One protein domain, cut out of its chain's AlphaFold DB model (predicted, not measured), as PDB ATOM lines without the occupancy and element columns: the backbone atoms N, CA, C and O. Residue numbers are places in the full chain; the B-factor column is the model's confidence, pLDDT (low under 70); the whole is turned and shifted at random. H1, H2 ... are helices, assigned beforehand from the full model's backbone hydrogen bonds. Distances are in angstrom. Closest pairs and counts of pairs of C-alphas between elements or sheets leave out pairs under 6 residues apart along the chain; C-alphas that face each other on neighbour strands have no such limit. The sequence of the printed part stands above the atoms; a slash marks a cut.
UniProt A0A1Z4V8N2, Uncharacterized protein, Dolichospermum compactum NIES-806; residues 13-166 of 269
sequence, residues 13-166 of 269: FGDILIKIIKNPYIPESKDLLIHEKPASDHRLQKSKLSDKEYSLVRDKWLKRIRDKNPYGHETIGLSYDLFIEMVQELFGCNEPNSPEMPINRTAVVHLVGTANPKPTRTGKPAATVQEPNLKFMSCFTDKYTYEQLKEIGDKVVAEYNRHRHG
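AT A GLANCE: This is residues 13 to 166 of the 269 residues of an uncharacterized protein of Dolichospermum compactum NIES-806 (UniProt A0A1Z4V8N2). Three short helices, H1, H4 and H5, make a small core in which H4 touches both of the others at steep or right angles, with a helical hairpin of H2 and H3 at one end and the long helix H6 reaching away at the other. The first part of H6 packs on H5 and H1, the inner end of H3 meets H1 and H4, and long loops run between the helices. The printed part has 154 residues with six named helices, H1 to H6 in chain order, and no named strand; the class is all helix, though under half of the residues, 75, are in named elements. The whole is compact, with a radius of gyration of the C-alphas of 15.7 A and spans of 54 by 40 by 29 A.

HOW THE PARTS SIT: H1, residues 13 to 22, is apart from H2, residues 51 to 68, but only just, at 8.3 A. H2 and H3, residues 80 to 91, form a helical hairpin, touching at a shallow tilt of 18 degrees, opposite ways; H2 touches H3 with residues 54 to 61 alone, H3 touches H2 with residues 86 to 90 alone, and the closest C-alphas, those of Tyr 54 and Leu 90, are 6.3 A apart. H3 touches H1 only at their ends, with the C-alphas of Ile 21 and Phe 83 closest at 6.2 A. H4, residues 105 to 112, only just touches H3, with 3 pairs of C-alphas within 8 A, the closest being Ile 84 and Arg 105 at 6.4 A. H4 touches H1 at a steep tilt of 44 degrees, opposite ways, with the C-alphas of Gly 14 and Val 112 closest at 4.3 A. H5, residues 131 to 138, touches H4 about perpendicular, at 90 degrees; the closest C-alphas are those of Ala 107 and Asn 133, 7.0 A. H6, residues 146 to 164, touches H5 with residues 146 to 150 alone, Ser 138 to Tyr 146 being closest at 5.4 A between C-alphas, and H1 with residues 149 to 156 alone, Phe 13 to Gly 153 at 5.5 A. H2 is apart from H4, H5 and H6. In all six helices every O i to N i+4 pair is within hydrogen-bond range.

IN THESE COORDINATES: H1 begins at C-alpha 13, (11.936, 50.574, -6.047), and measures 14.4 A. H2 measures 25.4 A, H3 16.6 A, H4 10.6 A and H5 10.3 A. H6, 26.3 A, ends at C-alpha 164, (11.064, 46.245, -23.118).

THE WHOLE: The C-alphas of Lys 52 and Gly 166 are farthest apart, at 54.2 A. The printed part has no cut. Of the links, H5 to H6 is short; the others are long, with 28 residues between H1 and H2. Confidence is under 70 in 30 residues, among them 36 to 42, 115 to 127 and 162 to 166.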
ATOM      1  N   PHE A  13      12.510  51.596  -6.916       86.56
ATOM      2  CA  PHE A  13      11.936  50.574  -6.047       86.56
ATOM      3  C   PHE A  13      13.012  49.747  -5.323       86.56
ATOM      4  O   PHE A  13      12.949  49.575  -4.105       86.56
ATOM      5  N   GLY A  14      14.026  49.267  -6.050       84.44
ATOM      6  CA  GLY A  14      15.140  48.518  -5.474       84.44
ATOM      7  C   GLY A  14      15.942  49.331  -4.453       84.44
ATOM      8  O   GLY A  14      16.270  48.814  -3.386       84.44
ATOM      9  N   ASP A  15      16.199  50.611  -4.727       84.94
ATOM     10  CA  ASP A  15      16.916  51.501  -3.809       84.94
ATOM     11  C   ASP A  15      16.132  51.756  -2.517       84.94
ATOM     12  O   ASP A  15      16.715  51.739  -1.429       84.94
ATOM     13  N   ILE A  16      14.809  51.930  -2.602       89.75
ATOM     14  CA  ILE A  16      13.948  52.053  -1.416       89.75
ATOM     15  C   ILE A  16      14.046  50.790  -0.557       89.75
ATOM     16  O   ILE A  16      14.287  50.878   0.649       89.75
ATOM     17  N   LEU A  17      13.926  49.608  -1.166       88.81
ATOM     18  CA  LEU A  17      14.024  48.344  -0.436       88.81
ATOM     19  C   LEU A  17      15.414  48.135   0.178       88.81
ATOM     20  O   LEU A  17      15.520  47.645   1.301       88.81
ATOM     21  N   ILE A  18      16.485  48.552  -0.504       86.44
ATOM     22  CA  ILE A  18      17.843  48.520   0.056       86.44
ATOM     23  C   ILE A  18      17.950  49.427   1.278       86.44
ATOM     24  O   ILE A  18      18.536  49.011   2.277       86.44
ATOM     25  N   LYS A  19      17.376  50.634   1.245       86.56
ATOM     26  CA  LYS A  19      17.364  51.533   2.411       86.56
ATOM     27  C   LYS A  19      16.634  50.908   3.600       86.56
ATOM     28  O   LYS A  19      17.152  50.978   4.714       86.56
ATOM     29  N   ILE A  20      15.500  50.245   3.356       89.94
ATOM     30  CA  ILE A  20      14.764  49.488   4.382       89.94
ATOM     31  C   ILE A  20      15.650  48.382   4.970       89.94
ATOM     32  O   ILE A  20      15.759  48.262   6.181       89.94
ATOM     33  N   ILE A  21      16.347  47.606   4.136       88.81
ATOM     34  CA  ILE A  21      17.241  46.527   4.598       88.81
ATOM     35  C   ILE A  21      18.423  47.077   5.401       88.81
ATOM     36  O   ILE A  21      18.819  46.490   6.406       88.81
ATOM     37  N   LYS A  22      19.010  48.191   4.953       85.19
ATOM     38  CA  LYS A  22      20.167  48.825   5.595       85.19
ATOM     39  C   LYS A  22      19.804  49.363   6.973       85.19
ATOM     40  O   LYS A  22      20.570  49.166   7.913       85.19
ATOM     41  N   ASN A  23      18.655  50.017   7.084       88.12
ATOM     42  CA  ASN A  23      18.208  50.693   8.294       88.12
ATOM     43  C   ASN A  23      16.742  50.345   8.587       88.12
ATOM     44  O   ASN A  23      15.873  51.204   8.434       88.12
ATOM     45  N   PRO A  24      16.456  49.091   8.982       91.50
ATOM     46  CA  PRO A  24      15.086  48.647   9.164       91.50
ATOM     47  C   PRO A  24      14.484  49.272  10.419       91.50
ATOM     48  O   PRO A  24      15.109  49.308  11.483       91.50
ATOM     49  N   TYR A  25      13.234  49.705  10.306       92.81
ATOM     50  CA  TYR A  25      12.379  49.901  11.465       92.81
ATOM     51  C   TYR A  25      12.055  48.528  12.070       92.81
ATOM     52  O   TYR A  25      11.739  47.584  11.347       92.81
ATOM     53  N   ILE A  26      12.146  48.400  13.395       92.88
ATOM     54  CA  ILE A  26      11.752  47.178  14.108       92.88
ATOM     55  C   ILE A  26      10.482  47.489  14.907       92.88
ATOM     56  O   ILE A  26      10.559  48.296  15.845       92.88
ATOM     57  N   PRO A  27       9.339  46.850  14.586       90.25
ATOM     58  CA  PRO A  27       8.074  47.116  15.257       90.25
ATOM     59  C   PRO A  27       8.136  46.940  16.771       90.25
ATOM     60  O   PRO A  27       8.810  46.042  17.279       90.25
ATOM     61  N   GLU A  28       7.397  47.772  17.502       90.12
ATOM     62  CA  GLU A  28       7.390  47.730  18.969       90.12
ATOM     63  C   GLU A  28       6.768  46.455  19.533       90.12
ATOM     64  O   GLU A  28       7.205  45.961  20.570       90.12
ATOM     65  N   SER A  29       5.783  45.908  18.821       88.88
ATOM     66  CA  SER A  29       5.128  44.646  19.148       88.88
ATOM     67  C   SER A  29       5.372  43.614  18.056       88.88
ATOM     68  O   SER A  29       5.303  43.923  16.862       88.88
ATOM     69  N   LYS A  30       5.568  42.360  18.470       87.88
ATOM     70  CA  LYS A  30       5.643  41.207  17.566       87.88
ATOM     71  C   LYS A  30       4.344  40.984  16.787       87.88
ATOM     72  O   LYS A  30       4.375  40.363  15.732       87.88
ATOM     73  N   ASP A  31       3.216  41.502  17.280       84.94
ATOM     74  CA  ASP A  31       1.917  41.395  16.606       84.94
ATOM     75  C   ASP A  31       1.870  42.187  15.299       84.94
ATOM     76  O   ASP A  31       0.997  41.946  14.473       84.94
ATOM     77  N   LEU A  32       2.808  43.114  15.098       83.00
ATOM     78  CA  LEU A  32       2.965  43.867  13.857       83.00
ATOM     79  C   LEU A  32       3.868  43.142  12.842       83.00
ATOM     80  O   LEU A  32       3.895  43.510  11.669       83.00
ATOM     81  N   LEU A  33       4.592  42.098  13.265       82.12
ATOM     82  CA  LEU A  33       5.388  41.236  12.391       82.12
ATOM     83  C   LEU A  33       4.525  40.090  11.856       82.12
ATOM     84  O   LEU A  33       4.615  38.949  12.317       82.12
ATOM     85  N   ILE A  34       3.679  40.409  10.875       76.31
ATOM     86  CA  ILE A  34       2.774  39.443  10.250       76.31
ATOM     87  C   ILE A  34       3.178  39.203   8.796       76.31
ATOM     88  O   ILE A  34       3.164  40.114   7.972       76.31
ATOM     89  N   HIS A  35       3.457  37.945   8.455       73.31
ATOM     90  CA  HIS A  35       3.531  37.509   7.065       73.31
ATOM     91  C   HIS A  35       2.160  36.978   6.629       73.31
ATOM     92  O   HIS A  35       1.864  35.787   6.736       73.31
ATOM     93  N   GLU A  36       1.305  37.862   6.119       65.50
ATOM     94  CA  GLU A  36       0.008  37.456   5.575       65.50
ATOM     95  C   GLU A  36       0.213  36.583   4.328       65.50
ATOM     96  O   GLU A  36       0.816  37.030   3.354       65.50
ATOM     97  N   LYS A  37      -0.293  35.343   4.353       65.44
ATOM     98  CA  LYS A  37      -0.226  34.374   3.239       65.44
ATOM     99  C   LYS A  37       1.203  34.111   2.736       65.44
ATOM    100  O   LYS A  37       1.577  34.567   1.652       65.44
ATOM    101  N   PRO A  38       2.022  33.376   3.501       59.78
ATOM    102  CA  PRO A  38       3.328  32.959   3.024       59.78
ATOM    103  C   PRO A  38       3.214  32.131   1.742       59.78
ATOM    104  O   PRO A  38       2.232  31.431   1.521       59.78
ATOM    105  N   ALA A  39       4.260  32.173   0.913       60.00
ATOM    106  CA  ALA A  39       4.327  31.406  -0.335       60.00
ATOM    107  C   ALA A  39       4.277  29.873  -0.133       60.00
ATOM    108  O   ALA A  39       4.145  29.131  -1.101       60.00
ATOM    109  N   SER A  40       4.417  29.397   1.107       63.38
ATOM    110  CA  SER A  40       4.299  27.993   1.499       63.38
ATOM    111  C   SER A  40       3.719  27.901   2.910       63.38
ATOM    112  O   SER A  40       4.107  28.681   3.783       63.38
ATOM    113  N   ASP A  41       2.843  26.919   3.133       62.91
ATOM    114  CA  ASP A  41       2.135  26.684   4.401       62.91
ATOM    115  C   ASP A  41       3.067  26.413   5.592       62.91
ATOM    116  O   ASP A  41       2.667  26.565   6.743       62.91
ATOM    117  N   HIS A  42       4.321  26.031   5.335       69.12
ATOM    118  CA  HIS A  42       5.305  25.746   6.380       69.12
ATOM    119  C   HIS A  42       5.963  26.996   6.975       69.12
ATOM    120  O   HIS A  42       6.593  26.899   8.027       69.12
ATOM    121  N   ARG A  43       5.840  28.164   6.332       75.81
ATOM    122  CA  ARG A  43       6.480  29.395   6.814       75.81
ATOM    123  C   ARG A  43       5.660  30.063   7.906       75.81
ATOM    124  O   ARG A  43       4.430  30.108   7.854       75.81
ATOM    125  N   LEU A  44       6.354  30.663   8.865       74.25
ATOM    126  CA  LEU A  44       5.708  31.349   9.971       74.25
ATOM    127  C   LEU A  44       5.012  32.622   9.514       74.25
ATOM    128  O   LEU A  44       5.592  33.489   8.866       74.25
ATOM    129  N   GLN A  45       3.760  32.744   9.940       80.62
ATOM    130  CA  GLN A  45       2.973  33.959   9.762       80.62
ATOM    131  C   GLN A  45       3.223  34.973  10.878       80.62
ATOM    132  O   GLN A  45       3.005  36.159  10.664       80.62
ATOM    133  N   LYS A  46       3.651  34.517  12.062       85.75
ATOM    134  CA  LYS A  46       3.884  35.335  13.261       85.75
ATOM    135  C   LYS A  46       5.098  34.825  14.033       85.75
ATOM    136  O   LYS A  46       5.464  33.656  13.907       85.75
ATOM    137  N   SER A  47       5.689  35.692  14.849       87.88
ATOM    138  CA  SER A  47       6.802  35.328  15.733       87.88
ATOM    139  C   SER A  47       6.402  34.259  16.762       87.88
ATOM    140  O   SER A  47       5.305  34.309  17.322       87.88
ATOM    141  N   LYS A  48       7.317  33.317  17.035       90.12
ATOM    142  CA  LYS A  48       7.186  32.305  18.102       90.12
ATOM    143  C   LYS A  48       7.598  32.821  19.481       90.12
ATOM    144  O   LYS A  48       7.347  32.149  20.478       90.12
ATOM    145  N   LEU A  49       8.252  33.980  19.542       90.44
ATOM    146  CA  LEU A  49       8.777  34.531  20.786       90.44
ATOM    147  C   LEU A  49       7.651  34.973  21.727       90.44
ATOM    148  O   LEU A  49       6.600  35.459  21.295       90.44
ATOM    149  N   SER A  50       7.887  34.886  23.034       92.88
ATOM    150  CA  SER A  50       7.097  35.639  24.014       92.88
ATOM    151  C   SER A  50       7.346  37.148  23.875       92.88
ATOM    152  O   SER A  50       8.355  37.575  23.317       92.88
ATOM    153  N   ASP A  51       6.452  37.989  24.405       92.19
ATOM    154  CA  ASP A  51       6.586  39.455  24.282       92.19
ATOM    155  C   ASP A  51       7.859  39.976  24.962       92.19
ATOM    156  O   ASP A  51       8.507  40.914  24.490       92.19
ATOM    157  N   LYS A  52       8.262  39.313  26.051       94.44
ATOM    158  CA  LYS A  52       9.496  39.613  26.776       94.44
ATOM    159  C   LYS A  52      10.733  39.254  25.953       94.44
ATOM    160  O   LYS A  52      11.654  40.061  25.868       94.44
ATOM    161  N   GLU A  53      10.760  38.068  25.348       94.44
ATOM    162  CA  GLU A  53      11.866  37.645  24.476       94.44
ATOM    163  C   GLU A  53      11.963  38.532  23.238       94.44
ATOM    164  O   GLU A  53      13.053  38.980  22.892       94.44
ATOM    165  N   TYR A  54      10.824  38.853  22.624       94.31
ATOM    166  CA  TYR A  54      10.765  39.760  21.487       94.31
ATOM    167  C   TYR A  54      11.358  41.127  21.825       94.31
ATOM    168  O   TYR A  54      12.195  41.632  21.081       94.31
ATOM    169  N   SER A  55      10.985  41.698  22.974       94.75
ATOM    170  CA  SER A  55      11.509  42.991  23.427       94.75
ATOM    171  C   SER A  55      13.033  42.964  23.593       94.75
ATOM    172  O   SER A  55      13.720  43.870  23.129       94.75
ATOM    173  N   LEU A  56      13.586  41.889  24.168       95.75
ATOM    174  CA  LEU A  56      15.036  41.723  24.328       95.75
ATOM    175  C   LEU A  56      15.766  41.627  22.981       95.75
ATOM    176  O   LEU A  56      16.816  42.247  22.794       95.75
ATOM    177  N   VAL A  57      15.216  40.861  22.036       95.31
ATOM    178  CA  VAL A  57      15.776  40.729  20.683       95.31
ATOM    179  C   VAL A  57      15.679  42.059  19.930       95.31
ATOM    180  O   VAL A  57      16.657  42.486  19.312       95.31
ATOM    181  N   ARG A  58      14.544  42.759  20.030       94.94
ATOM    182  CA  ARG A  58      14.348  44.098  19.463       94.94
ATOM    183  C   ARG A  58      15.407  45.067  19.973       94.94
ATOM    184  O   ARG A  58      16.087  45.686  19.159       94.94
ATOM    185  N   ASP A  59      15.603  45.166  21.284       95.56
ATOM    186  CA  ASP A  59      16.574  46.092  21.878       95.56
ATOM    187  C   ASP A  59      18.012  45.772  21.446       95.56
ATOM    188  O   ASP A  59      18.789  46.675  21.111       95.56
ATOM    189  N   LYS A  60      18.359  44.478  21.376       96.12
ATOM    190  CA  LYS A  60      19.644  44.006  20.841       96.12
ATOM    191  C   LYS A  60      19.861  44.502  19.409       96.12
ATOM    192  O   LYS A  60      20.934  45.032  19.104       96.12
ATOM    193  N   TRP A  61      18.872  44.346  18.531       94.88
ATOM    194  CA  TRP A  61      19.008  44.723  17.123       94.88
ATOM    195  C   TRP A  61      18.923  46.224  16.883       94.88
ATOM    196  O   TRP A  61      19.720  46.737  16.102       94.88
ATOM    197  N   LEU A  62      18.075  46.955  17.610       93.12
ATOM    198  CA  LEU A  62      18.055  48.420  17.578       93.12
ATOM    199  C   LEU A  62      19.423  49.002  17.951       93.12
ATOM    200  O   LEU A  62      19.911  49.922  17.288       93.12
ATOM    201  N   LYS A  63      20.082  48.435  18.971       93.38
ATOM    202  CA  LYS A  63      21.457  48.804  19.324       93.38
ATOM    203  C   LYS A  63      22.437  48.461  18.198       93.38
ATOM    204  O   LYS A  63      23.198  49.325  17.779       93.38
ATOM    205  N   ARG A  64      22.386  47.237  17.658       92.62
ATOM    206  CA  ARG A  64      23.296  46.785  16.588       92.62
ATOM    207  C   ARG A  64      23.157  47.609  15.301       92.62
ATOM    208  O   ARG A  64      24.167  47.889  14.661       92.62
ATOM    209  N   ILE A  65      21.941  48.020  14.936       89.62
ATOM    210  CA  ILE A  65      21.676  48.915  13.799       89.62
ATOM    211  C   ILE A  65      22.299  50.289  14.057       89.62
ATOM    212  O   ILE A  65      23.026  50.794  13.205       89.62
ATOM    213  N   ARG A  66      22.092  50.857  15.252       88.06
ATOM    214  CA  ARG A  66      22.689  52.141  15.649       88.06
ATOM    215  C   ARG A  66      24.216  52.100  15.620       88.06
ATOM    216  O   ARG A  66      24.834  53.019  15.101       88.06
ATOM    217  N   ASP A  67      24.821  51.020  16.109       86.38
ATOM    218  CA  ASP A  67      26.277  50.841  16.103       86.38
ATOM    219  C   ASP A  67      26.834  50.705  14.673       86.38
ATOM    220  O   ASP A  67      27.948  51.142  14.382       86.38
ATOM    221  N   LYS A  68      26.058  50.112  13.754       81.31
ATOM    222  CA  LYS A  68      26.412  49.990  12.330       81.31
ATOM    223  C   LYS A  68      26.192  51.276  11.540       81.31
ATOM    224  O   LYS A  68      26.830  51.446  10.502       81.31
ATOM    225  N   ASN A  69      25.322  52.158  12.017       81.00
ATOM    226  CA  ASN A  69      25.018  53.432  11.389       81.00
ATOM    227  C   ASN A  69      24.961  54.578  12.421       81.00
ATOM    228  O   ASN A  69      23.899  55.166  12.646       81.00
ATOM    229  N   PRO A  70      26.099  54.925  13.049       72.94
ATOM    230  CA  PRO A  70      26.128  55.884  14.156       72.94
ATOM    231  C   PRO A  70      25.719  57.305  13.741       72.94
ATOM    232  O   PRO A  70      25.321  58.098  14.589       72.94
ATOM    233  N   TYR A  71      25.796  57.616  12.444       73.75
ATOM    234  CA  TYR A  71      25.488  58.931  11.877       73.75
ATOM    235  C   TYR A  71      24.149  58.974  11.120       73.75
ATOM    236  O   TYR A  71      23.831  59.990  10.510       73.75
ATOM    237  N   GLY A  72      23.363  57.890  11.136       69.62
ATOM    238  CA  GLY A  72      22.040  57.854  10.499       69.62
ATOM    239  C   GLY A  72      22.058  57.964   8.968       69.62
ATOM    240  O   GLY A  72      21.079  58.404   8.371       69.62
ATOM    241  N   HIS A  73      23.151  57.576   8.307       70.38
ATOM    242  CA  HIS A  73      23.240  57.560   6.849       70.38
ATOM    243  C   HIS A  73      22.370  56.451   6.253       70.38
ATOM    244  O   HIS A  73      22.573  55.278   6.547       70.38
ATOM    245  N   GLU A  74      21.446  56.788   5.354       63.78
ATOM    246  CA  GLU A  74      20.493  55.814   4.796       63.78
ATOM    247  C   GLU A  74      21.157  54.651   4.029       63.78
ATOM    248  O   GLU A  74      20.576  53.575   3.915       63.78
ATOM    249  N   THR A  75      22.378  54.850   3.523       63.53
ATOM    250  CA  THR A  75      23.125  53.879   2.703       63.53
ATOM    251  C   THR A  75      24.094  53.003   3.500       63.53
ATOM    252  O   THR A  75      24.596  52.003   2.979       63.53
ATOM    253  N   ILE A  76      24.353  53.347   4.764       72.00
ATOM    254  CA  ILE A  76      25.240  52.612   5.670       72.00
ATOM    255  C   ILE A  76      24.360  51.908   6.700       72.00
ATOM    256  O   ILE A  76      23.438  52.504   7.245       72.00
ATOM    257  N   GLY A  77      24.607  50.623   6.938       82.44
ATOM    258  CA  GLY A  77      23.751  49.821   7.804       82.44
ATOM    259  C   GLY A  77      23.961  48.325   7.608       82.44
ATOM    260  O   GLY A  77      25.061  47.882   7.262       82.44
ATOM    261  N   LEU A  78      22.911  47.539   7.819       82.69
ATOM    262  CA  LEU A  78      22.968  46.081   7.734       82.69
ATOM    263  C   LEU A  78      23.319  45.582   6.316       82.69
ATOM    264  O   LEU A  78      23.078  46.236   5.297       82.69
ATOM    265  N   SER A  79      23.944  44.409   6.231       84.44
ATOM    266  CA  SER A  79      24.008  43.636   4.985       84.44
ATOM    267  C   SER A  79      22.728  42.808   4.823       84.44
ATOM    268  O   SER A  79      21.968  42.664   5.779       84.44
ATOM    269  N   TYR A  80      22.509  42.216   3.643       82.44
ATOM    270  CA  TYR A  80      21.420  41.249   3.451       82.44
ATOM    271  C   TYR A  80      21.486  40.110   4.470       82.44
ATOM    272  O   TYR A  80      20.468  39.755   5.050       82.44
ATOM    273  N   ASP A  81      22.678  39.576   4.737       83.88
ATOM    274  CA  ASP A  81      22.835  38.445   5.657       83.88
ATOM    275  C   ASP A  81      22.506  38.843   7.099       83.88
ATOM    276  O   ASP A  81      21.786  38.124   7.782       83.88
ATOM    277  N   LEU A  82      22.944  40.031   7.534       88.50
ATOM    278  CA  LEU A  82      22.601  40.567   8.855       88.50
ATOM    279  C   LEU A  82      21.107  40.888   8.983       88.50
ATOM    280  O   LEU A  82      20.541  40.734  10.060       88.50
ATOM    281  N   PHE A  83      20.465  41.335   7.903       88.94
ATOM    282  CA  PHE A  83      19.019  41.534   7.886       88.94
ATOM    283  C   PHE A  83      18.270  40.202   8.020       88.94
ATOM    284  O   PHE A  83      17.318  40.110   8.791       88.94
ATOM    285  N   ILE A  84      18.716  39.150   7.329       89.38
ATOM    286  CA  ILE A  84      18.122  37.813   7.459       89.38
ATOM    287  C   ILE A  84      18.363  37.231   8.859       89.38
ATOM    288  O   ILE A  84      17.432  36.673   9.433       89.38
ATOM    289  N   GLU A  85      19.549  37.425   9.443       90.50
ATOM    290  CA  GLU A  85      19.855  37.063  10.839       90.50
ATOM    291  C   GLU A  85      18.910  37.782  11.818       90.50
ATOM    292  O   GLU A  85      18.351  37.163  12.721       90.50
ATOM    293  N   MET A  86      18.654  39.076  11.602       93.44
ATOM    294  CA  MET A  86      17.696  39.843  12.401       93.44
ATOM    295  C   MET A  86      16.279  39.278  12.289       93.44
ATOM    296  O   MET A  86      15.628  39.051  13.307       93.44
ATOM    297  N   VAL A  87      15.791  39.041  11.068       91.94
ATOM    298  CA  VAL A  87      14.463  38.454  10.834       91.94
ATOM    299  C   VAL A  87      14.347  37.092  11.516       91.94
ATOM    300  O   VAL A  87      13.344  36.815  12.171       91.94
ATOM    301  N   GLN A  88      15.380  36.260  11.398       90.69
ATOM    302  CA  GLN A  88      15.439  34.947  12.024       90.69
ATOM    303  C   GLN A  88      15.278  35.052  13.548       90.69
ATOM    304  O   GLN A  88      14.431  34.366  14.127       90.69
ATOM    305  N   GLU A  89      16.052  35.929  14.190       92.31
ATOM    306  CA  GLU A  89      15.977  36.123  15.636       92.31
ATOM    307  C   GLU A  89      14.618  36.686  16.066       92.31
ATOM    308  O   GLU A  89      14.038  36.174  17.019       92.31
ATOM    309  N   LEU A  90      14.065  37.679  15.358       92.88
ATOM    310  CA  LEU A  90      12.769  38.290  15.696       92.88
ATOM    311  C   LEU A  90      11.594  37.302  15.611       92.88
ATOM    312  O   LEU A  90      10.601  37.465  16.323       92.88
ATOM    313  N   PHE A  91      11.695  36.276  14.762       90.56
ATOM    314  CA  PHE A  91      10.674  35.234  14.618       90.56
ATOM    315  C   PHE A  91      10.900  34.008  15.515       90.56
ATOM    316  O   PHE A  91      10.002  33.170  15.621       90.56
ATOM    317  N   GLY A  92      12.047  33.917  16.197       88.00
ATOM    318  CA  GLY A  92      12.403  32.764  17.027       88.00
ATOM    319  C   GLY A  92      12.767  31.522  16.208       88.00
ATOM    320  O   GLY A  92      12.464  30.401  16.614       88.00
ATOM    321  N   CYS A  93      13.373  31.712  15.035       86.56
ATOM    322  CA  CYS A  93      13.853  30.623  14.190       86.56
ATOM    323  C   CYS A  93      15.267  30.201  14.617       86.56
ATOM    324  O   CYS A  93      16.198  31.004  14.616       86.56
ATOM    325  N   ASN A  94      15.466  28.924  14.934       72.94
ATOM    326  CA  ASN A  94      16.758  28.445  15.442       72.94
ATOM    327  C   ASN A  94      17.811  28.221  14.343       72.94
ATOM    328  O   ASN A  94      18.999  28.177  14.644       72.94
ATOM    329  N   GLU A  95      17.401  28.121  13.071       72.62
ATOM    330  CA  GLU A  95      18.298  27.799  11.955       72.62
ATOM    331  C   GLU A  95      18.169  28.789  10.778       72.62
ATOM    332  O   GLU A  95      17.045  29.103  10.369       72.62
ATOM    333  N   PRO A  96      19.295  29.227  10.173       57.28
ATOM    334  CA  PRO A  96      19.333  30.249   9.114       57.28
ATOM    335  C   PRO A  96      18.718  29.825   7.771       57.28
ATOM    336  O   PRO A  96      18.572  30.649   6.876       57.28
ATOM    337  N   ASN A  97      18.303  28.563   7.638       65.31
ATOM    338  CA  ASN A  97      17.560  28.043   6.486       65.31
ATOM    339  C   ASN A  97      16.341  27.223   6.918       65.31
ATOM    340  O   ASN A  97      15.902  26.340   6.180       65.31
ATOM    341  N   SER A  98      15.808  27.489   8.116       70.81
ATOM    342  CA  SER A  98      14.612  26.795   8.576       70.81
ATOM    343  C   SER A  98      13.497  26.944   7.530       70.81
ATOM    344  O   SER A  98      13.254  28.066   7.064       70.81
ATOM    345  N   PRO A  99      12.785  25.858   7.169       71.56
ATOM    346  CA  PRO A  99      11.623  25.943   6.282       71.56
ATOM    347  C   PRO A  99      10.525  26.853   6.856       71.56
ATOM    348  O   PRO A  99       9.662  27.324   6.119       71.56
ATOM    349  N   GLU A 100      10.593  27.132   8.159       76.75
ATOM    350  CA  GLU A 100       9.688  28.008   8.890       76.75
ATOM    351  C   GLU A 100      10.002  29.503   8.732       76.75
ATOM    352  O   GLU A 100       9.197  30.339   9.141       76.75
ATOM    353  N   MET A 101      11.147  29.866   8.140       80.81
ATOM    354  CA  MET A 101      11.512  31.267   7.926       80.81
ATOM    355  C   MET A 101      10.427  32.001   7.119       80.81
ATOM    356  O   MET A 101      10.040  31.525   6.047       80.81
ATOM    357  N   PRO A 102       9.957  33.180   7.576       78.31
ATOM    358  CA  PRO A 102       8.888  33.913   6.894       78.31
ATOM    359  C   PRO A 102       9.321  34.352   5.487       78.31
ATOM    360  O   PRO A 102       8.582  34.213   4.511       78.31
ATOM    361  N   ILE A 103      10.572  34.794   5.361       82.50
ATOM    362  CA  ILE A 103      11.210  35.139   4.096       82.50
ATOM    363  C   ILE A 103      12.652  34.627   4.096       82.50
ATOM    364  O   ILE A 103      13.288  34.535   5.144       82.50
ATOM    365  N   ASN A 104      13.180  34.308   2.916       81.69
ATOM    366  CA  ASN A 104      14.580  33.931   2.748       81.69
ATOM    367  C   ASN A 104      15.352  35.008   1.972       81.69
ATOM    368  O   ASN A 104      14.769  35.875   1.317       81.69
ATOM    369  N   ARG A 105      16.685  34.924   2.020       79.50
ATOM    370  CA  ARG A 105      17.586  35.866   1.340       79.50
ATOM    371  C   ARG A 105      17.269  36.006  -0.147       79.50
ATOM    372  O   ARG A 105      17.216  37.118  -0.661       79.50
ATOM    373  N   THR A 106      17.033  34.888  -0.829       79.25
ATOM    374  CA  THR A 106      16.746  34.861  -2.268       79.25
ATOM    375  C   THR A 106      15.486  35.649  -2.610       79.25
ATOM    376  O   THR A 106      15.500  36.431  -3.555       79.25
ATOM    377  N   ALA A 107      14.420  35.507  -1.820       78.19
ATOM    378  CA  ALA A 107      13.176  36.243  -2.013       78.19
ATOM    379  C   ALA A 107      13.368  37.756  -1.824       78.19
ATOM    380  O   ALA A 107      12.849  38.534  -2.623       78.19
ATOM    381  N   VAL A 108      14.155  38.171  -0.825       79.81
ATOM    382  CA  VAL A 108      14.492  39.588  -0.600       79.81
ATOM    383  C   VAL A 108      15.315  40.148  -1.761       79.81
ATOM    384  O   VAL A 108      14.988  41.202  -2.298       79.81
ATOM    385  N   VAL A 109      16.357  39.434  -2.196       79.44
ATOM    386  CA  VAL A 109      17.205  39.848  -3.328       79.44
ATOM    387  C   VAL A 109      16.395  39.935  -4.621       79.44
ATOM    388  O   VAL A 109      16.548  40.892  -5.376       79.44
ATOM    389  N   HIS A 110      15.504  38.975  -4.865       76.19
ATOM    390  CA  HIS A 110      14.642  38.974  -6.043       76.19
ATOM    391  C   HIS A 110      13.646  40.140  -6.033       76.19
ATOM    392  O   HIS A 110      13.400  40.734  -7.078       76.19
ATOM    393  N   LEU A 111      13.111  40.498  -4.860       80.19
ATOM    394  CA  LEU A 111      12.234  41.657  -4.703       80.19
ATOM    395  C   LEU A 111      12.987  42.981  -4.920       80.19
ATOM    396  O   LEU A 111      12.486  43.865  -5.604       80.19
ATOM    397  N   VAL A 112      14.217  43.109  -4.408       81.25
ATOM    398  CA  VAL A 112      15.079  44.271  -4.697       81.25
ATOM    399  C   VAL A 112      15.414  44.357  -6.191       81.25
ATOM    400  O   VAL A 112      15.478  45.443  -6.758       81.25
ATOM    401  N   GLY A 113      15.618  43.208  -6.836       73.88
ATOM    402  CA  GLY A 113      15.901  43.103  -8.265       73.88
ATOM    403  C   GLY A 113      14.679  43.247  -9.179       73.88
ATOM    404  O   GLY A 113      14.827  43.081 -10.393       73.88
ATOM    405  N   THR A 114      13.482  43.523  -8.646       75.19
ATOM    406  CA  THR A 114      12.274  43.704  -9.459       75.19
ATOM    407  C   THR A 114      12.495  44.799 -10.500       75.19
ATOM    408  O   THR A 114      12.924  45.910 -10.177       75.19
ATOM    409  N   ALA A 115      12.202  44.460 -11.762       62.28
ATOM    410  CA  ALA A 115      12.354  45.343 -12.917       62.28
ATOM    411  C   ALA A 115      13.766  45.947 -13.109       62.28
ATOM    412  O   ALA A 115      13.920  46.943 -13.814       62.28
ATOM    413  N   ASN A 116      14.813  45.347 -12.523       66.88
ATOM    414  CA  ASN A 116      16.187  45.787 -12.753       66.88
ATOM    415  C   ASN A 116      16.658  45.384 -14.168       66.88
ATOM    416  O   ASN A 116      16.757  44.191 -14.456       66.88
ATOM    417  N   PRO A 117      16.985  46.339 -15.059       56.25
ATOM    418  CA  PRO A 117      17.373  46.031 -16.436       56.25
ATOM    419  C   PRO A 117      18.709  45.294 -16.546       56.25
ATOM    420  O   PRO A 117      18.958  44.626 -17.547       56.25
ATOM    421  N   LYS A 118      19.569  45.384 -15.524       57.31
ATOM    422  CA  LYS A 118      20.796  44.596 -15.443       57.31
ATOM    423  C   LYS A 118      20.534  43.414 -14.511       57.31
ATOM    424  O   LYS A 118      20.409  43.629 -13.303       57.31
ATOM    425  N   PRO A 119      20.430  42.175 -15.028       50.66
ATOM    426  CA  PRO A 119      20.237  41.016 -14.173       50.66
ATOM    427  C   PRO A 119      21.385  40.952 -13.166       50.66
ATOM    428  O   PRO A 119      22.561  41.070 -13.521       50.66
ATOM    429  N   THR A 120      21.047  40.773 -11.893       49.28
ATOM    430  CA  THR A 120      22.046  40.359 -10.911       49.28
ATOM    431  C   THR A 120      22.593  38.993 -11.339       49.28
ATOM    432  O   THR A 120      21.903  38.228 -12.018       49.28
ATOM    433  N   ARG A 121      23.814  38.632 -10.916       44.25
ATOM    434  CA  ARG A 121      24.387  37.284 -11.148       44.25
ATOM    435  C   ARG A 121      23.445  36.136 -10.725       44.25
ATOM    436  O   ARG A 121      23.661  34.998 -11.121       44.25
ATOM    437  N   THR A 122      22.415  36.434  -9.932       41.22
ATOM    438  CA  THR A 122      21.472  35.496  -9.323       41.22
ATOM    439  C   THR A 122      20.095  35.397  -9.995       41.22
ATOM    440  O   THR A 122      19.273  34.631  -9.499       41.22
ATOM    441  N   GLY A 123      19.791  36.107 -11.093       44.88
ATOM    442  CA  GLY A 123      18.531  35.849 -11.811       44.88
ATOM    443  C   GLY A 123      18.021  36.935 -12.760       44.88
ATOM    444  O   GLY A 123      18.464  38.082 -12.738       44.88
ATOM    445  N   LYS A 124      17.046  36.543 -13.597       51.78
ATOM    446  CA  LYS A 124      16.260  37.456 -14.444       51.78
ATOM    447  C   LYS A 124      15.456  38.419 -13.554       51.78
ATOM    448  O   LYS A 124      14.938  37.973 -12.531       51.78
ATOM    449  N   PRO A 125      15.304  39.699 -13.936       57.06
ATOM    450  CA  PRO A 125      14.473  40.632 -13.186       57.06
ATOM    451  C   PRO A 125      13.034  40.131 -13.094       57.06
ATOM    452  O   PRO A 125      12.469  39.640 -14.076       57.06
ATOM    453  N   ALA A 126      12.438  40.275 -11.912       59.50
ATOM    454  CA  ALA A 126      11.043  39.928 -11.701       59.50
ATOM    455  C   ALA A 126      10.157  40.821 -12.583       59.50
ATOM    456  O   ALA A 126      10.219  42.047 -12.477       59.50
ATOM    457  N   ALA A 127       9.333  40.205 -13.436       63.66
ATOM    458  CA  ALA A 127       8.370  40.904 -14.294       63.66
ATOM    459  C   ALA A 127       7.125  41.394 -13.530       63.66
ATOM    460  O   ALA A 127       6.272  42.062 -14.107       63.66
ATOM    461  N   THR A 128       7.013  41.043 -12.246       71.25
ATOM    462  CA  THR A 128       5.937  41.439 -11.338       71.25
ATOM    463  C   THR A 128       6.482  41.660  -9.929       71.25
ATOM    464  O   THR A 128       7.492  41.069  -9.525       71.25
ATOM    465  N   VAL A 129       5.793  42.501  -9.162       77.19
ATOM    466  CA  VAL A 129       6.038  42.671  -7.728       77.19
ATOM    467  C   VAL A 129       5.520  41.434  -6.990       77.19
ATOM    468  O   VAL A 129       4.356  41.060  -7.110       77.19
ATOM    469  N   GLN A 130       6.382  40.781  -6.211       81.62
ATOM    470  CA  GLN A 130       5.994  39.631  -5.391       81.62
ATOM    471  C   GLN A 130       5.270  40.116  -4.128       81.62
ATOM    472  O   GLN A 130       5.900  40.333  -3.092       81.62
ATOM    473  N   GLU A 131       3.949  40.296  -4.224       83.62
ATOM    474  CA  GLU A 131       3.113  40.895  -3.170       83.62
ATOM    475  C   GLU A 131       3.320  40.301  -1.763       83.62
ATOM    476  O   GLU A 131       3.478  41.091  -0.831       83.62
ATOM    477  N   PRO A 132       3.396  38.966  -1.555       82.69
ATOM    478  CA  PRO A 132       3.579  38.408  -0.211       82.69
ATOM    479  C   PRO A 132       4.900  38.844   0.436       82.69
ATOM    480  O   PRO A 132       4.936  39.200   1.612       82.69
ATOM    481  N   ASN A 133       5.977  38.883  -0.352       84.69
ATOM    482  CA  ASN A 133       7.289  39.319   0.121       84.69
ATOM    483  C   ASN A 133       7.312  40.835   0.359       84.69
ATOM    484  O   ASN A 133       7.966  41.297   1.290       84.69
ATOM    485  N   LEU A 134       6.595  41.613  -0.461       87.12
ATOM    486  CA  LEU A 134       6.506  43.060  -0.283       87.12
ATOM    487  C   LEU A 134       5.718  43.436   0.974       87.12
ATOM    488  O   LEU A 134       6.158  44.304   1.726       87.12
ATOM    489  N   LYS A 135       4.594  42.757   1.232       86.12
ATOM    490  CA  LYS A 135       3.846  42.897   2.489       86.12
ATOM    491  C   LYS A 135       4.750  42.649   3.687       86.12
ATOM    492  O   LYS A 135       4.799  43.477   4.589       86.12
ATOM    493  N   PHE A 136       5.527  41.569   3.655       87.25
ATOM    494  CA  PHE A 136       6.487  41.279   4.713       87.25
ATOM    495  C   PHE A 136       7.534  42.392   4.880       87.25
ATOM    496  O   PHE A 136       7.777  42.854   5.992       87.25
ATOM    497  N   MET A 137       8.129  42.869   3.782       89.75
ATOM    498  CA  MET A 137       9.111  43.959   3.834       89.75
ATOM    499  C   MET A 137       8.521  45.269   4.372       89.75
ATOM    500  O   MET A 137       9.232  46.021   5.037       89.75
ATOM    501  N   SER A 138       7.230  45.529   4.138       90.31
ATOM    502  CA  SER A 138       6.554  46.734   4.635       90.31
ATOM    503  C   SER A 138       6.482  46.809   6.165       90.31
ATOM    504  O   SER A 138       6.445  47.904   6.714       90.31
ATOM    505  N   CYS A 139       6.580  45.676   6.874       90.31
ATOM    506  CA  CYS A 139       6.655  45.661   8.339       90.31
ATOM    507  C   CYS A 139       7.932  46.318   8.890       90.31
ATOM    508  O   CYS A 139       7.970  46.682  10.064       90.31
ATOM    509  N   PHE A 140       8.982  46.454   8.071       92.12
ATOM    510  CA  PHE A 140      10.290  46.967   8.487       92.12
ATOM    511  C   PHE A 140      10.525  48.430   8.099       92.12
ATOM    512  O   PHE A 140      11.664  48.897   8.063       92.12
ATOM    513  N   THR A 141       9.459  49.172   7.802       90.81
ATOM    514  CA  THR A 141       9.516  50.601   7.489       90.81
ATOM    515  C   THR A 141       8.357  51.340   8.146       90.81
ATOM    516  O   THR A 141       7.235  50.851   8.186       90.81
ATOM    517  N   ASP A 142       8.632  52.535   8.655       88.38
ATOM    518  CA  ASP A 142       7.644  53.499   9.147       88.38
ATOM    519  C   ASP A 142       7.371  54.622   8.126       88.38
ATOM    520  O   ASP A 142       6.429  55.396   8.280       88.38
ATOM    521  N   LYS A 143       8.178  54.698   7.057       88.94
ATOM    522  CA  LYS A 143       8.099  55.740   6.020       88.94
ATOM    523  C   LYS A 143       7.113  55.432   4.897       88.94
ATOM    524  O   LYS A 143       6.650  56.358   4.235       88.94
ATOM    525  N   TYR A 144       6.848  54.153   4.641       90.12
ATOM    526  CA  TYR A 144       6.059  53.706   3.494       90.12
ATOM    527  C   TYR A 144       5.039  52.657   3.918       90.12
ATOM    528  O   TYR A 144       5.395  51.702   4.605       90.12
ATOM    529  N   THR A 145       3.796  52.791   3.461       89.75
ATOM    530  CA  THR A 145       2.802  51.719   3.576       89.75
ATOM    531  C   THR A 145       3.012  50.661   2.490       89.75
ATOM    532  O   THR A 145       3.687  50.901   1.483       89.75
ATOM    533  N   TYR A 146       2.402  49.486   2.664       89.12
ATOM    534  CA  TYR A 146       2.404  48.433   1.646       89.12
ATOM    535  C   TYR A 146       1.902  48.946   0.289       89.12
ATOM    536  O   TYR A 146       2.527  48.697  -0.738       89.12
ATOM    537  N   GLU A 147       0.802  49.696   0.284       90.56
ATOM    538  CA  GLU A 147       0.153  50.238  -0.909       90.56
ATOM    539  C   GLU A 147       1.069  51.219  -1.640       90.56
ATOM    540  O   GLU A 147       1.172  51.154  -2.862       90.56
ATOM    541  N   GLN A 148       1.786  52.072  -0.900       90.56
ATOM    542  CA  GLN A 148       2.756  53.004  -1.476       90.56
ATOM    543  C   GLN A 148       3.929  52.261  -2.118       90.56
ATOM    544  O   GLN A 148       4.302  52.554  -3.253       90.56
ATOM    545  N   LEU A 149       4.496  51.270  -1.423       89.44
ATOM    546  CA  LEU A 149       5.574  50.456  -1.987       89.44
ATOM    547  C   LEU A 149       5.102  49.676  -3.217       89.44
ATOM    548  O   LEU A 149       5.843  49.563  -4.192       89.44
ATOM    549  N   LYS A 150       3.871  49.155  -3.183       90.56
ATOM    550  CA  LYS A 150       3.274  48.428  -4.301       90.56
ATOM    551  C   LYS A 150       3.109  49.341  -5.507       90.56
ATOM    552  O   LYS A 150       3.525  48.971  -6.596       90.56
ATOM    553  N   GLU A 151       2.574  50.542  -5.308       89.62
ATOM    554  CA  GLU A 151       2.396  51.522  -6.377       89.62
ATOM    555  C   GLU A 151       3.733  51.895  -7.034       89.62
ATOM    556  O   GLU A 151       3.823  51.951  -8.260       89.62
ATOM    557  N   ILE A 152       4.786  52.112  -6.238       87.81
ATOM    558  CA  ILE A 152       6.134  52.390  -6.755       87.81
ATOM    559  C   ILE A 152       6.657  51.185  -7.548       87.81
ATOM    560  O   ILE A 152       7.126  51.344  -8.674       87.81
ATOM    561  N   GLY A 153       6.538  49.973  -7.000       85.50
ATOM    562  CA  GLY A 153       6.962  48.748  -7.677       85.50
ATOM    563  C   GLY A 153       6.231  48.520  -9.003       85.50
ATOM    564  O   GLY A 153       6.871  48.264 -10.022       85.50
ATOM    565  N   ASP A 154       4.908  48.682  -9.020       85.69
ATOM    566  CA  ASP A 154       4.072  48.517 -10.212       85.69
ATOM    567  C   ASP A 154       4.403  49.572 -11.281       85.69
ATOM    568  O   ASP A 154       4.456  49.245 -12.468       85.69
ATOM    569  N   LYS A 155       4.700  50.820 -10.883       85.12
ATOM    570  CA  LYS A 155       5.173  51.871 -11.804       85.12
ATOM    571  C   LYS A 155       6.485  51.487 -12.477       85.12
ATOM    572  O   LYS A 155       6.569  51.562 -13.702       85.12
ATOM    573  N   VAL A 156       7.472  51.034 -11.701       82.81
ATOM    574  CA  VAL A 156       8.779  50.610 -12.224       82.81
ATOM    575  C   VAL A 156       8.629  49.390 -13.136       82.81
ATOM    576  O   VAL A 156       9.239  49.340 -14.200       82.81
ATOM    577  N   VAL A 157       7.777  48.423 -12.782       82.00
ATOM    578  CA  VAL A 157       7.469  47.266 -13.639       82.00
ATOM    579  C   VAL A 157       6.800  47.703 -14.942       82.00
ATOM    580  O   VAL A 157       7.182  47.239 -16.015       82.00
ATOM    581  N   ALA A 158       5.822  48.608 -14.880       80.12
ATOM    582  CA  ALA A 158       5.138  49.120 -16.061       80.12
ATOM    583  C   ALA A 158       6.071  49.938 -16.963       80.12
ATOM    584  O   ALA A 158       5.946  49.888 -18.182       80.12
ATOM    585  N   GLU A 159       6.998  50.705 -16.394       76.81
ATOM    586  CA  GLU A 159       8.040  51.418 -17.132       76.81
ATOM    587  C   GLU A 159       9.044  50.452 -17.766       76.81
ATOM    588  O   GLU A 159       9.285  50.527 -18.967       76.81
ATOM    589  N   TYR A 160       9.538  49.471 -17.014       73.19
ATOM    590  CA  TYR A 160      10.416  48.424 -17.533       73.19
ATOM    591  C   TYR A 160       9.764  47.639 -18.675       73.19
ATOM    592  O   TYR A 160      10.375  47.452 -19.725       73.19
ATOM    593  N   ASN A 161       8.497  47.244 -18.526       71.00
ATOM    594  CA  ASN A 161       7.738  46.579 -19.583       71.00
ATOM    595  C   ASN A 161       7.481  47.518 -20.768       71.00
ATOM    596  O   ASN A 161       7.581  47.079 -21.909       71.00
ATOM    597  N   ARG A 162       7.216  48.811 -20.537       67.50
ATOM    598  CA  ARG A 162       7.105  49.810 -21.611       67.50
ATOM    599  C   ARG A 162       8.412  50.013 -22.356       67.50
ATOM    600  O   ARG A 162       8.338  50.226 -23.548       67.50
ATOM    601  N   HIS A 163       9.571  49.941 -21.713       64.06
ATOM    602  CA  HIS A 163      10.862  50.022 -22.403       64.06
ATOM    603  C   HIS A 163      11.215  48.716 -23.114       64.06
ATOM    604  O   HIS A 163      11.734  48.746 -24.223       64.06
ATOM    605  N   ARG A 164      10.864  47.571 -22.524       60.69
ATOM    606  CA  ARG A 164      11.064  46.245 -23.118       60.69
ATOM    607  C   ARG A 164      10.138  45.971 -24.307       60.69
ATOM    608  O   ARG A 164      10.516  45.248 -25.218       60.69
ATOM    609  N   HIS A 165       8.946  46.566 -24.307       51.47
ATOM    610  CA  HIS A 165       7.974  46.531 -25.407       51.47
ATOM    611  C   HIS A 165       7.908  47.866 -26.176       51.47
ATOM    612  O   HIS A 165       7.045  48.059 -27.028       51.47
ATOM    613  N   GLY A 166       8.823  48.794 -25.887       40.69
ATOM    614  CA  GLY A 166       8.843  50.183 -26.365       40.69
ATOM    615  C   GLY A 166       9.629  50.395 -27.642       40.69
ATOM    616  O   GLY A 166      10.173  51.473 -27.852       40.69
TER     617      GLY A 166